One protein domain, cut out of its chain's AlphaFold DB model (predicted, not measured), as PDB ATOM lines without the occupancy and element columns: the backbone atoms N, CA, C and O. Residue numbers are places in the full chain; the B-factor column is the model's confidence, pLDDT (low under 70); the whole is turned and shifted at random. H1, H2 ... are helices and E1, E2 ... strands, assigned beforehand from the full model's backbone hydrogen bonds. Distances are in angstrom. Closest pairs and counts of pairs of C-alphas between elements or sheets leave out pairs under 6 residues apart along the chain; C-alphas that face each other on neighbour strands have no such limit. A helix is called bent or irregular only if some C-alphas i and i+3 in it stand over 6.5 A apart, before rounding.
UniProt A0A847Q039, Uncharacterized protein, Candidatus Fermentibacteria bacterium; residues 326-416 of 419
ATOM      1  N   LEU A 326      44.585 -44.424 -12.227       86.06
ATOM      2  CA  LEU A 326      44.723 -43.014 -12.600       86.06
ATOM      3  C   LEU A 326      45.144 -42.158 -11.402       86.06
ATOM      4  O   LEU A 326      46.080 -41.370 -11.537       86.06
ATOM      5  N   LEU A 327      44.527 -42.371 -10.237       85.38
ATOM      6  CA  LEU A 327      44.931 -41.737  -8.983       85.38
ATOM      7  C   LEU A 327      46.398 -42.053  -8.665       85.38
ATOM      8  O   LEU A 327      47.182 -41.139  -8.433       85.38
ATOM      9  N   GLY A 328      46.802 -43.324  -8.746       86.75
ATOM     10  CA  GLY A 328      48.180 -43.751  -8.505       86.75
ATOM     11  C   GLY A 328      49.203 -43.033  -9.393       86.75
ATOM     12  O   GLY A 328      50.221 -42.563  -8.889       86.75
ATOM     13  N   ARG A 329      48.909 -42.871 -10.691       87.56
ATOM     14  CA  ARG A 329      49.771 -42.117 -11.624       87.56
ATOM     15  C   ARG A 329      49.899 -40.643 -11.253       87.56
ATOM     16  O   ARG A 329      50.976 -40.069 -11.397       87.56
ATOM     17  N   GLU A 330      48.819 -40.036 -10.782       89.12
ATOM     18  CA  GLU A 330      48.833 -38.638 -10.363       89.12
ATOM     19  C   GLU A 330      49.636 -38.441  -9.070       89.12
ATOM     20  O   GLU A 330      50.451 -37.523  -8.975       89.12
ATOM     21  N   LEU A 331      49.502 -39.356  -8.107       88.81
ATOM     22  CA  LEU A 331      50.324 -39.365  -6.895       88.81
ATOM     23  C   LEU A 331      51.809 -39.585  -7.214       88.81
ATOM     24  O   LEU A 331      52.666 -38.945  -6.603       88.81
ATOM     25  N   ASP A 332      52.121 -40.427  -8.203       89.56
ATOM     26  CA  ASP A 332      53.494 -40.616  -8.675       89.56
ATOM     27  C   ASP A 332      54.067 -39.343  -9.304       89.56
ATOM     28  O   ASP A 332      55.233 -39.007  -9.088       89.56
ATOM     29  N   ARG A 333      53.252 -38.603 -10.060       90.31
ATOM     30  CA  ARG A 333      53.631 -37.308 -10.637       90.31
ATOM     31  C   ARG A 333      53.919 -36.271  -9.550       90.31
ATOM     32  O   ARG A 333      54.879 -35.515  -9.670       90.31
ATOM     33  N   ILE A 334      53.118 -36.247  -8.486       90.12
ATOM     34  CA  ILE A 334      53.323 -35.353  -7.337       90.12
ATOM     35  C   ILE A 334      54.606 -35.722  -6.585       90.12
ATOM     36  O   ILE A 334      55.413 -34.839  -6.308       90.12
ATOM     37  N   GLY A 335      54.816 -37.009  -6.291       88.75
ATOM     38  CA  GLY A 335      56.011 -37.482  -5.587       88.75
ATOM     39  C   GLY A 335      57.301 -37.216  -6.362       88.75
ATOM     40  O   GLY A 335      58.249 -36.668  -5.808       88.75
ATOM     41  N   SER A 336      57.319 -37.531  -7.660       89.25
ATOM     42  CA  SER A 336      58.484 -37.298  -8.529       89.25
ATOM     43  C   SER A 336      58.744 -35.821  -8.846       89.25
ATOM     44  O   SER A 336      59.887 -35.450  -9.107       89.25
ATOM     45  N   GLY A 337      57.713 -34.973  -8.812       86.44
ATOM     46  CA  GLY A 337      57.830 -33.533  -9.054       86.44
ATOM     47  C   GLY A 337      58.428 -32.737  -7.891       86.44
ATOM     48  O   GLY A 337      58.836 -31.595  -8.094       86.44
ATOM     49  N   GLY A 338      58.498 -33.327  -6.695       84.69
ATOM     50  CA  GLY A 338      58.949 -32.648  -5.482       84.69
ATOM     51  C   GLY A 338      57.960 -31.594  -4.965       84.69
ATOM     52  O   GLY A 338      56.961 -31.246  -5.601       84.69
ATOM     53  N   PHE A 339      58.224 -31.100  -3.759       86.75
ATOM     54  CA  PHE A 339      57.447 -30.042  -3.114       86.75
ATOM     55  C   PHE A 339      58.335 -29.239  -2.156       86.75
ATOM     56  O   PHE A 339      59.305 -29.765  -1.612       86.75
ATOM     57  N   GLU A 340      58.010 -27.958  -1.974       83.69
ATOM     58  CA  GLU A 340      58.682 -27.083  -1.009       83.69
ATOM     59  C   GLU A 340      58.058 -27.230   0.386       83.69
ATOM     60  O   GLU A 340      56.839 -27.347   0.526       83.69
ATOM     61  N   GLY A 341      58.894 -27.211   1.429       87.06
ATOM     62  CA  GLY A 341      58.451 -27.409   2.810       87.06
ATOM     63  C   GLY A 341      57.876 -28.808   3.046       87.06
ATOM     64  O   GLY A 341      58.366 -29.797   2.498       87.06
ATOM     65  N   ARG A 342      56.840 -28.895   3.885       91.00
ATOM     66  CA  ARG A 342      56.076 -30.131   4.097       91.00
ATOM     67  C   ARG A 342      54.833 -30.168   3.219       91.00
ATOM     68  O   ARG A 342      54.203 -29.139   2.972       91.00
ATOM     69  N   LEU A 343      54.449 -31.370   2.804       91.19
ATOM     70  CA  LEU A 343      53.207 -31.624   2.086       91.19
ATOM     71  C   LEU A 343      52.118 -32.083   3.058       91.19
ATOM     72  O   LEU A 343      52.240 -33.153   3.657       91.19
ATOM     73  N   ALA A 344      51.035 -31.319   3.182       89.88
ATOM     74  CA  ALA A 344      49.824 -31.825   3.813       89.88
ATOM     75  C   ALA A 344      48.993 -32.592   2.782       89.88
ATOM     76  O   ALA A 344      48.770 -32.099   1.677       89.88
ATOM     77  N   ALA A 345      48.528 -33.793   3.111       88.38
ATOM     78  CA  ALA A 345      47.658 -34.548   2.214       88.38
ATOM     79  C   ALA A 345      46.617 -35.364   2.972       88.38
ATOM     80  O   ALA A 345      46.793 -35.619   4.168       88.38
ATOM     81  N   ASN A 346      45.562 -35.810   2.273       81.69
ATOM     82  CA  ASN A 346      44.740 -36.896   2.808       81.69
ATOM     83  C   ASN A 346      45.668 -38.051   3.169       81.69
ATOM     84  O   ASN A 346      46.532 -38.446   2.380       81.69
ATOM     85  N   GLU A 347      45.491 -38.573   4.368       74.69
ATOM     86  CA  GLU A 347      46.463 -39.453   5.006       74.69
ATOM     87  C   GLU A 347      46.814 -40.689   4.161       74.69
ATOM     88  O   GLU A 347      47.979 -41.070   4.041       74.69
ATOM     89  N   LEU A 348      45.816 -41.247   3.475       76.19
ATOM     90  CA  LEU A 348      45.943 -42.413   2.596       76.19
ATOM     91  C   LEU A 348      46.775 -42.151   1.332       76.19
ATOM     92  O   LEU A 348      47.248 -43.088   0.695       76.19
ATOM     93  N   LEU A 349      46.967 -40.893   0.941       83.12
ATOM     94  CA  LEU A 349      47.755 -40.540  -0.241       83.12
ATOM     95  C   LEU A 349      49.252 -40.483   0.085       83.12
ATOM     96  O   LEU A 349      50.085 -40.757  -0.783       83.12
ATOM     97  N   ILE A 350      49.596 -40.172   1.342       84.81
ATOM     98  CA  ILE A 350      50.975 -39.954   1.795       84.81
ATOM     99  C   ILE A 350      51.898 -41.132   1.456       84.81
ATOM    100  O   ILE A 350      52.972 -40.880   0.904       84.81
ATOM    101  N   PRO A 351      51.531 -42.409   1.696       85.25
ATOM    102  CA  PRO A 351      52.451 -43.508   1.445       85.25
ATOM    103  C   PRO A 351      52.896 -43.615  -0.002       85.25
ATOM    104  O   PRO A 351      54.070 -43.857  -0.278       85.25
ATOM    105  N   ARG A 352      51.958 -43.443  -0.938       86.69
ATOM    106  CA  ARG A 352      52.263 -43.548  -2.362       86.69
ATOM    107  C   ARG A 352      53.163 -42.401  -2.806       86.69
ATOM    108  O   ARG A 352      54.152 -42.648  -3.493       86.69
ATOM    109  N   ILE A 353      52.863 -41.179  -2.358       88.81
ATOM    110  CA  ILE A 353      53.679 -39.996  -2.655       88.81
ATOM    111  C   ILE A 353      55.090 -40.171  -2.077       88.81
ATOM    112  O   ILE A 353      56.066 -39.949  -2.788       88.81
ATOM    113  N   ALA A 354      55.216 -40.634  -0.832       87.62
ATOM    114  CA  ALA A 354      56.504 -40.882  -0.185       87.62
ATOM    115  C   ALA A 354      57.328 -41.955  -0.914       87.62
ATOM    116  O   ALA A 354      58.510 -41.742  -1.182       87.62
ATOM    117  N   LEU A 355      56.711 -43.077  -1.308       87.00
ATOM    118  CA  LEU A 355      57.387 -44.121  -2.085       87.00
ATOM    119  C   LEU A 355      57.887 -43.612  -3.436       87.00
ATOM    120  O   LEU A 355      58.999 -43.967  -3.831       87.00
ATOM    121  N   SER A 356      57.076 -42.804  -4.124       89.19
ATOM    122  CA  SER A 356      57.424 -42.209  -5.417       89.19
ATOM    123  C   SER A 356      58.528 -41.154  -5.290       89.19
ATOM    124  O   SER A 356      59.460 -41.132  -6.091       89.19
ATOM    125  N   ALA A 357      58.495 -40.352  -4.225       89.50
ATOM    126  CA  ALA A 357      59.532 -39.379  -3.892       89.50
ATOM    127  C   ALA A 357      60.826 -40.016  -3.341       89.50
ATOM    128  O   ALA A 357      61.798 -39.311  -3.080       89.50
ATOM    129  N   GLY A 358      60.856 -41.338  -3.116       87.75
ATOM    130  CA  GLY A 358      61.999 -42.023  -2.501       87.75
ATOM    131  C   GLY A 358      62.210 -41.675  -1.020       87.75
ATOM    132  O   GLY A 358      63.309 -41.853  -0.493       87.75
ATOM    133  N   ILE A 359      61.174 -41.184  -0.340       86.19
ATOM    134  CA  ILE A 359      61.214 -40.769   1.064       86.19
ATOM    135  C   ILE A 359      60.871 -41.971   1.947       86.19
ATOM    136  O   ILE A 359      59.722 -42.400   2.022       86.19
ATOM    137  N   ASN A 360      61.876 -42.509   2.639       77.44
ATOM    138  CA  ASN A 360      61.694 -43.652   3.544       77.44
ATOM    139  C   ASN A 360      61.211 -43.248   4.947       77.44
ATOM    140  O   ASN A 360      60.588 -44.060   5.625       77.44
ATOM    141  N   ASP A 361      61.495 -42.018   5.385       77.75
ATOM    142  CA  ASP A 361      61.003 -41.464   6.650       77.75
ATOM    143  C   ASP A 361      60.081 -40.270   6.354       77.75
ATOM    144  O   ASP A 361      60.570 -39.184   6.031       77.75
ATOM    145  N   PRO A 362      58.749 -40.448   6.424       77.38
ATOM    146  CA  PRO A 362      57.812 -39.393   6.059       77.38
ATOM    147  C   PRO A 362      57.728 -38.267   7.104       77.38
ATOM    148  O   PRO A 362      57.124 -37.233   6.822       77.38
ATOM    149  N   SER A 363      58.327 -38.420   8.293       73.88
ATOM    150  CA  SER A 363      58.127 -37.501   9.426       73.88
ATOM    151  C   SER A 363      58.516 -36.054   9.167       73.88
ATOM    152  O   SER A 363      57.796 -35.145   9.575       73.88
ATOM    153  N   ALA A 364      59.606 -35.837   8.441       78.81
ATOM    154  CA  ALA A 364      60.078 -34.501   8.109       78.81
ATOM    155  C   ALA A 364      59.393 -33.903   6.869       78.81
ATOM    156  O   ALA A 364      59.550 -32.712   6.620       78.81
ATOM    157  N   ALA A 365      58.661 -34.707   6.090       85.44
ATOM    158  CA  ALA A 365      58.211 -34.336   4.749       85.44
ATOM    159  C   ALA A 365      56.691 -34.196   4.613       85.44
ATOM    160  O   ALA A 365      56.241 -33.409   3.785       85.44
ATOM    161  N   PHE A 366      55.892 -34.909   5.416       87.69
ATOM    162  CA  PHE A 366      54.434 -34.891   5.265       87.69
ATOM    163  C   PHE A 366      53.694 -34.510   6.547       87.69
ATOM    164  O   PHE A 366      54.237 -34.598   7.653       87.69
ATOM    165  N   VAL A 367      52.450 -34.072   6.362       85.25
ATOM    166  CA  VAL A 367      51.455 -33.796   7.401       85.25
ATOM    167  C   VAL A 367      50.145 -34.495   7.018       85.25
ATOM    168  O   VAL A 367      49.651 -34.319   5.905       85.25
ATOM    169  N   ALA A 368      49.561 -35.276   7.925       82.81
ATOM    170  CA  ALA A 368      48.209 -35.800   7.761       82.81
ATOM    171  C   ALA A 368      47.208 -34.643   7.893       82.81
ATOM    172  O   ALA A 368      47.038 -34.073   8.975       82.81
ATOM    173  N   LEU A 369      46.572 -34.276   6.777       83.88
ATOM    174  CA  LEU A 369      45.666 -33.129   6.702       83.88
ATOM    175  C   LEU A 369      44.520 -33.259   7.712       83.88
ATOM    176  O   LEU A 369      44.210 -32.313   8.430       83.88
ATOM    177  N   ASP A 370      43.934 -34.448   7.807       75.56
ATOM    178  CA  ASP A 370      42.771 -34.708   8.654       75.56
ATOM    179  C   ASP A 370      43.093 -34.539  10.146       75.56
ATOM    180  O   ASP A 370      42.314 -33.949  10.899       75.56
ATOM    181  N   ARG A 371      44.294 -34.960  10.563       73.38
ATOM    182  CA  ARG A 371      44.809 -34.760  11.924       73.38
ATOM    183  C   ARG A 371      45.090 -33.291  12.211       73.38
ATOM    184  O   ARG A 371      44.677 -32.789  13.251       73.38
ATOM    185  N   MET A 372      45.754 -32.596  11.288       81.75
ATOM    186  CA  MET A 372      46.021 -31.161  11.414       81.75
ATOM    187  C   MET A 372      44.720 -30.377  11.638       81.75
ATOM    188  O   MET A 372      44.638 -29.572  12.567       81.75
ATOM    189  N   VAL A 373      43.684 -30.671  10.845       81.12
ATOM    190  CA  VAL A 373      42.357 -30.052  10.973       81.12
ATOM    191  C   VAL A 373      41.678 -30.430  12.289       81.12
ATOM    192  O   VAL A 373      41.083 -29.573  12.943       81.12
ATOM    193  N   TYR A 374      41.755 -31.698  12.700       74.81
ATOM    194  CA  TYR A 374      41.166 -32.150  13.960       74.81
ATOM    195  C   TYR A 374      41.795 -31.463  15.178       74.81
ATOM    196  O   TYR A 374      41.072 -31.007  16.067       74.81
ATOM    197  N   GLU A 375      43.127 -31.383  15.203       76.44
ATOM    198  CA  GLU A 375      43.911 -30.767  16.277       76.44
ATOM    199  C   GLU A 375      43.881 -29.229  16.227       76.44
ATOM    200  O   GLU A 375      44.382 -28.584  17.146       76.44
ATOM    201  N   GLY A 376      43.284 -28.635  15.186       79.44
ATOM    202  CA  GLY A 376      43.185 -27.184  15.021       79.44
ATOM    203  C   GLY A 376      44.546 -26.514  14.832       79.44
ATOM    204  O   GLY A 376      44.762 -25.418  15.342       79.44
ATOM    205  N   ARG A 377      45.481 -27.195  14.161       83.44
ATOM    206  CA  ARG A 377      46.833 -26.685  13.908       83.44
ATOM    207  C   ARG A 377      46.876 -25.952  12.576       83.44
ATOM    208  O   ARG A 377      46.383 -26.467  11.576       83.44
ATOM    209  N   GLU A 378      47.512 -24.788  12.556       85.94
ATOM    210  CA  GLU A 378      47.655 -24.007  11.330       85.94
ATOM    211  C   GLU A 378      48.735 -24.607  10.407       85.94
ATOM    212  O   GLU A 378      49.786 -25.052  10.892       85.94
ATOM    213  N   PRO A 379      48.537 -24.592   9.072       88.81
ATOM    214  CA  PRO A 379      49.538 -25.061   8.113       88.81
ATOM    215  C   PRO A 379      50.912 -24.395   8.291       88.81
ATOM    216  O   PRO A 379      51.947 -25.058   8.174       88.81
ATOM    217  N   SER A 380      50.935 -23.101   8.627       86.94
ATOM    218  CA  SER A 380      52.163 -22.326   8.846       86.94
ATOM    219  C   SER A 380      52.996 -22.847  10.015       86.94
ATOM    220  O   SER A 380      54.215 -22.963   9.894       86.94
ATOM    221  N   ASP A 381      52.347 -23.222  11.120       87.06
ATOM    222  CA  ASP A 381      53.009 -23.717  12.339       87.06
ATOM    223  C   ASP A 381      53.683 -25.069  12.107       87.06
ATOM    224  O   ASP A 381      54.614 -25.470  12.809       87.06
ATOM    225  N   LEU A 382      53.187 -25.788  11.106       86.25
ATOM    226  CA  LEU A 382      53.681 -27.081  10.688       86.25
ATOM    227  C   LEU A 382      54.714 -26.991   9.566       86.25
ATOM    228  O   LEU A 382      55.314 -28.018   9.254       86.25
ATOM    229  N   GLY A 383      54.952 -25.810   8.986       88.12
ATOM    230  CA  GLY A 383      55.832 -25.637   7.828       88.12
ATOM    231  C   GLY A 383      55.270 -26.264   6.548       88.12
ATOM    232  O   GLY A 383      56.035 -26.733   5.701       88.12
ATOM    233  N   VAL A 384      53.942 -26.333   6.424       91.25
ATOM    234  CA  VAL A 384      53.261 -26.859   5.237       91.25
ATOM    235  C   VAL A 384      53.363 -25.838   4.106       91.25
ATOM    236  O   VAL A 384      52.854 -24.727   4.222       91.25
ATOM    237  N   GLY A 385      54.008 -26.224   3.007       90.31
ATOM    238  CA  GLY A 385      54.127 -25.393   1.804       90.31
ATOM    239  C   GLY A 385      53.055 -25.684   0.753       90.31
ATOM    240  O   GLY A 385      52.837 -24.880  -0.151       90.31
ATOM    241  N   ARG A 386      52.382 -26.837   0.855       91.88
ATOM    242  CA  ARG A 386      51.412 -27.312  -0.139       91.88
ATOM    243  C   ARG A 386      50.416 -28.288   0.478       91.88
ATOM    244  O   ARG A 386      50.793 -29.098   1.326       91.88
ATOM    245  N   ILE A 387      49.172 -28.248   0.005       92.50
ATOM    246  CA  ILE A 387      48.108 -29.187   0.375       92.50
ATOM    247  C   ILE A 387      47.681 -29.986  -0.866       92.50
ATOM    248  O   ILE A 387      47.431 -29.403  -1.916       92.50
ATOM    249  N   VAL A 388      47.574 -31.312  -0.758       90.56
ATOM    250  CA  VAL A 388      47.079 -32.206  -1.823       90.56
ATOM    251  C   VAL A 388      45.877 -32.997  -1.324       90.56
ATOM    252  O   VAL A 388      45.966 -33.709  -0.325       90.56
ATOM    253  N   VAL A 389      44.758 -32.919  -2.042       88.38
ATOM    254  CA  VAL A 389      43.509 -33.579  -1.638       88.38
ATOM    255  C   VAL A 389      42.873 -34.374  -2.768       88.38
ATOM    256  O   VAL A 389      42.827 -33.920  -3.906       88.38
ATOM    257  N   CYS A 390      42.324 -35.545  -2.455       84.12
ATOM    258  CA  CYS A 390      41.410 -36.284  -3.314       84.12
ATOM    259  C   CYS A 390      39.984 -36.088  -2.792       84.12
ATOM    260  O   CYS A 390      39.656 -36.492  -1.682       84.12
ATOM    261  N   THR A 391      39.114 -35.477  -3.596       73.81
ATOM    262  CA  THR A 391      37.755 -35.077  -3.168       73.81
ATOM    263  C   THR A 391      36.748 -36.225  -3.094       73.81
ATOM    264  O   THR A 391      35.565 -36.007  -2.833       73.81
ATOM    265  N   HIS A 392      37.184 -37.464  -3.318       69.31
ATOM    266  CA  HIS A 392      36.320 -38.625  -3.153       69.31
ATOM    267  C   HIS A 392      35.977 -38.831  -1.670       69.31
ATOM    268  O   HIS A 392      36.843 -38.703  -0.807       69.31
ATOM    269  N   GLY A 393      34.744 -39.247  -1.363       60.22
ATOM    270  CA  GLY A 393      34.283 -39.428   0.024       60.22
ATOM    271  C   GLY A 393      35.030 -40.503   0.831       60.22
ATOM    272  O   GLY A 393      34.869 -40.569   2.042       60.22
ATOM    273  N   ILE A 394      35.849 -41.331   0.170       62.25
ATOM    274  CA  ILE A 394      36.762 -42.296   0.814       62.25
ATOM    275  C   ILE A 394      38.094 -41.642   1.216       62.25
ATOM    276  O   ILE A 394      38.796 -42.181   2.054       62.25
ATOM    277  N   TYR A 395      38.478 -40.511   0.632       69.50
ATOM    278  CA  TYR A 395      39.749 -39.853   0.949       69.50
ATOM    279  C   TYR A 395      39.559 -38.575   1.759       69.50
ATOM    280  O   TYR A 395      40.481 -38.200   2.471       69.50
ATOM    281  N   LEU A 396      38.392 -37.928   1.674       72.50
ATOM    282  CA  LEU A 396      38.146 -36.635   2.305       72.50
ATOM    283  C   LEU A 396      36.976 -36.686   3.309       72.50
ATOM    284  O   LEU A 396      35.812 -36.677   2.897       72.50
ATOM    285  N   PRO A 397      37.264 -36.685   4.623       69.56
ATOM    286  CA  PRO A 397      36.260 -36.535   5.670       69.56
ATOM    287  C   PRO A 397      35.473 -35.226   5.548       69.56
ATOM    288  O   PRO A 397      36.008 -34.186   5.157       69.56
ATOM    289  N   ALA A 398      34.201 -35.236   5.965       70.31
ATOM    290  CA  ALA A 398      33.320 -34.067   5.866       70.31
ATOM    291  C   ALA A 398      33.862 -32.839   6.624       70.31
ATOM    292  O   ALA A 398      33.757 -31.715   6.137       70.31
ATOM    293  N   ARG A 399      34.481 -33.048   7.794       73.62
ATOM    294  CA  ARG A 399      35.100 -31.974   8.586       73.62
ATOM    295  C   ARG A 399      36.257 -31.312   7.834       73.62
ATOM    296  O   ARG A 399      36.313 -30.087   7.772       73.62
ATOM    297  N   THR A 400      37.128 -32.116   7.230       77.12
ATOM    298  CA  THR A 400      38.241 -31.646   6.397       77.12
ATOM    299  C   THR A 400      37.727 -30.932   5.149       77.12
ATOM    300  O   THR A 400      38.232 -29.869   4.805       77.12
ATOM    301  N   ALA A 401      36.668 -31.445   4.515       79.62
ATOM    302  CA  ALA A 401      36.032 -30.795   3.370       79.62
ATOM    303  C   ALA A 401      35.485 -29.397   3.710       79.62
ATOM    304  O   ALA A 401      35.664 -28.466   2.929       79.62
ATOM    305  N   VAL A 402      34.848 -29.234   4.878       81.81
ATOM    306  CA  VAL A 402      34.374 -27.923   5.358       81.81
ATOM    307  C   VAL A 402      35.547 -26.993   5.650       81.81
ATOM    308  O   VAL A 402      35.503 -25.826   5.270       81.81
ATOM    309  N   TRP A 403      36.601 -27.498   6.293       86.69
ATOM    310  CA  TRP A 403      37.795 -26.706   6.583       86.69
ATOM    311  C   TRP A 403      38.464 -26.200   5.297       86.69
ATOM    312  O   TRP A 403      38.761 -25.015   5.198       86.69
ATOM    313  N   LEU A 404      38.599 -27.044   4.268       86.94
ATOM    314  CA  LEU A 404      39.176 -26.677   2.964       86.94
ATOM    315  C   LEU A 404      38.402 -25.588   2.207       86.94
ATOM    316  O   LEU A 404      38.932 -25.032   1.251       86.94
ATOM    317  N   ALA A 405      37.159 -25.287   2.595       83.81
ATOM    318  CA  ALA A 405      36.377 -24.220   1.973       83.81
ATOM    319  C   ALA A 405      36.838 -22.808   2.388       83.81
ATOM    320  O   ALA A 405      36.441 -21.831   1.753       83.81
ATOM    321  N   ALA A 406      37.640 -22.691   3.451       83.31
ATOM    322  CA  ALA A 406      38.271 -21.441   3.861       83.31
ATOM    323  C   ALA A 406      39.620 -21.218   3.146       83.31
ATOM    324  O   ALA A 406      40.227 -22.159   2.637       83.31
ATOM    325  N   ASP A 407      40.082 -19.964   3.103       81.12
ATOM    326  CA  ASP A 407      41.428 -19.621   2.633       81.12
ATOM    327  C   ASP A 407      42.434 -19.758   3.783       81.12
ATOM    328  O   ASP A 407      42.238 -19.183   4.855       81.12
ATOM    329  N   HIS A 408      43.503 -20.512   3.536       80.44
ATOM    330  CA  HIS A 408      44.541 -20.858   4.514       80.44
ATOM    331  C   HIS A 408      45.922 -20.322   4.126       80.44
ATOM    332  O   HIS A 408      46.916 -20.667   4.759       80.44
ATOM    333  N   GLY A 409      46.019 -19.526   3.053       79.81
ATOM    334  CA  GLY A 409      47.288 -18.950   2.594       79.81
ATOM    335  C   GLY A 409      48.303 -19.966   2.046       79.81
ATOM    336  O   GLY A 409      49.469 -19.623   1.867       79.81
ATOM    337  N   VAL A 410      47.873 -21.202   1.767       85.56
ATOM    338  CA  VAL A 410      48.697 -22.295   1.224       85.56
ATOM    339  C   VAL A 410      48.015 -22.870  -0.025       85.56
ATOM    340  O   VAL A 410      46.797 -23.065  -0.008       85.56
ATOM    341  N   PRO A 411      48.751 -23.162  -1.116       88.56
ATOM    342  CA  PRO A 411      48.165 -23.728  -2.329       88.56
ATOM    343  C   PRO A 411      47.551 -25.114  -2.084       88.56
ATOM    344  O   PRO A 411      48.184 -25.989  -1.487       88.56
ATOM    345  N   VAL A 412      46.328 -25.311  -2.594       89.81
ATOM    346  CA  VAL A 412      45.562 -26.564  -2.507       89.81
ATOM    347  C   VAL A 412      45.400 -27.177  -3.896       89.81
ATOM    348  O   VAL A 412      44.705 -26.627  -4.750       89.81
ATOM    349  N   ASP A 413      45.982 -28.354  -4.102       88.25
ATOM    350  CA  ASP A 413      45.809 -29.143  -5.318       88.25
ATOM    351  C   ASP A 413      44.744 -30.213  -5.124       88.25
ATOM    352  O   ASP A 413      44.860 -31.096  -4.271       88.25
ATOM    353  N   THR A 414      43.707 -30.156  -5.955       86.56
ATOM    354  CA  THR A 414      42.619 -31.133  -5.934       86.56
ATOM    355  C   THR A 414      42.802 -32.173  -7.030       86.56
ATOM    356  O   THR A 414      42.760 -31.858  -8.218       86.56
ATOM    357  N   ILE A 415      42.921 -33.433  -6.624       83.06
ATOM    358  CA  ILE A 415      42.867 -34.600  -7.497       83.06
ATOM    359  C   ILE A 415      41.405 -35.047  -7.581       83.06
ATOM    360  O   ILE A 415      40.782 -35.409  -6.578       83.06
ATOM    361  N   ALA A 416      40.834 -35.006  -8.781       70.12
ATOM    362  CA  ALA A 416      39.525 -35.591  -9.027       70.12
ATOM    363  C   ALA A 416      39.687 -37.100  -9.289       70.12
ATOM    364  O   ALA A 416      40.518 -37.471 -10.122       70.12
TER     365      ALA A 416
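What this domain is: This is residues 326 to 416 of the 419 residues of an uncharacterized protein of Candidatus Fermentibacteria bacterium (UniProt A0A847Q039). A small, twisted sheet of four parallel strands stands in the middle with a pair of helices on each side: H2 over one face with H1 packed on H2, and H3 over the opposite face with H4 packed on H3. H2 and H3 rise out of the sheet, while H1 only grazes it. The printed part has 91 residues with four named helices and four named strands, in the order H1 E1 H2 E2 H3 E3 H4 E4; the sheet's order is E2 E1 E3 E4, and the class is mixed, helices and strands. The whole is compact, with a radius of gyration of the C-alphas of 12.1 A and spans of 30 by 27 by 18 A.

Where its parts are: H1, residues 326 to 337, begins with C-alpha 326 at (44.723, -43.014, -12.600) and is 16.6 A long. E1 is residues 342 to 345, 9.7 A. H2, residues 347 to 356, 15.4 A, is only just irregular: C-alphas 348 and 351 are 6.7 A apart. E2 is residues 366 to 368, and H3 is residues 369 to 375, 10.0 A. E3, residues 384 to 390, is the longest strand at 17.4 A. H4 is residues 398 to 403, 8.6 A. E4, residues 412 to 415, 9.8 A, ends with C-alpha 415 at (42.867, -34.600, -7.497).

How they stand to each other: E1 and E3, the inner strands, are parallel at 20 degrees, with N 388 and O 344 2.8 A apart, within hydrogen-bond range. Edge strand E2 is parallel to E1 at 34 degrees, with N 367 and O 343 at 2.9 A. Edge strand E4 is parallel to E3 at 26 degrees, with N 413 and O 387 at 2.8 A. From edge to edge the strands' lines turn by 76 degrees. E1, H2, E2 and E3, H4, E4 are strand-helix-strand units, parallel neighbour strands joined through a helix; E2, H3, E3 is a split one, with E1 between its strands. The three crossovers are right-handed. H2 lies over E1 at a height over the sheet of 9.0 A and only just stands up from it, rising 40.0 degrees. H3, on the opposite face, also lies over E1, at 10.5 A, and stands up at 63 degrees. H1 touches H2 at a steep tilt of 59 degrees, the same way; their closest C-alphas, of Gly 335 and Ile 353, are 4.5 A apart. H4 is not on the sheet but touches H3, about perpendicular at 82 degrees, the closest C-alphas being those of Asp 370 and Thr 400, 5.9 A. H1 and H4 are apart. Every O i to N i+4 pair is within hydrogen-bond range in H1, H3 and H4; in H2, 4 of 6 are.

The domain as a whole: The two C-alphas farthest apart, of Leu 326 and Asp 381, are 32.6 A apart. The printed part has no cut, and no link is long. Mean pLDDT of the printed part is 83.2; residues 392 to 395 and residue 397 are under 70.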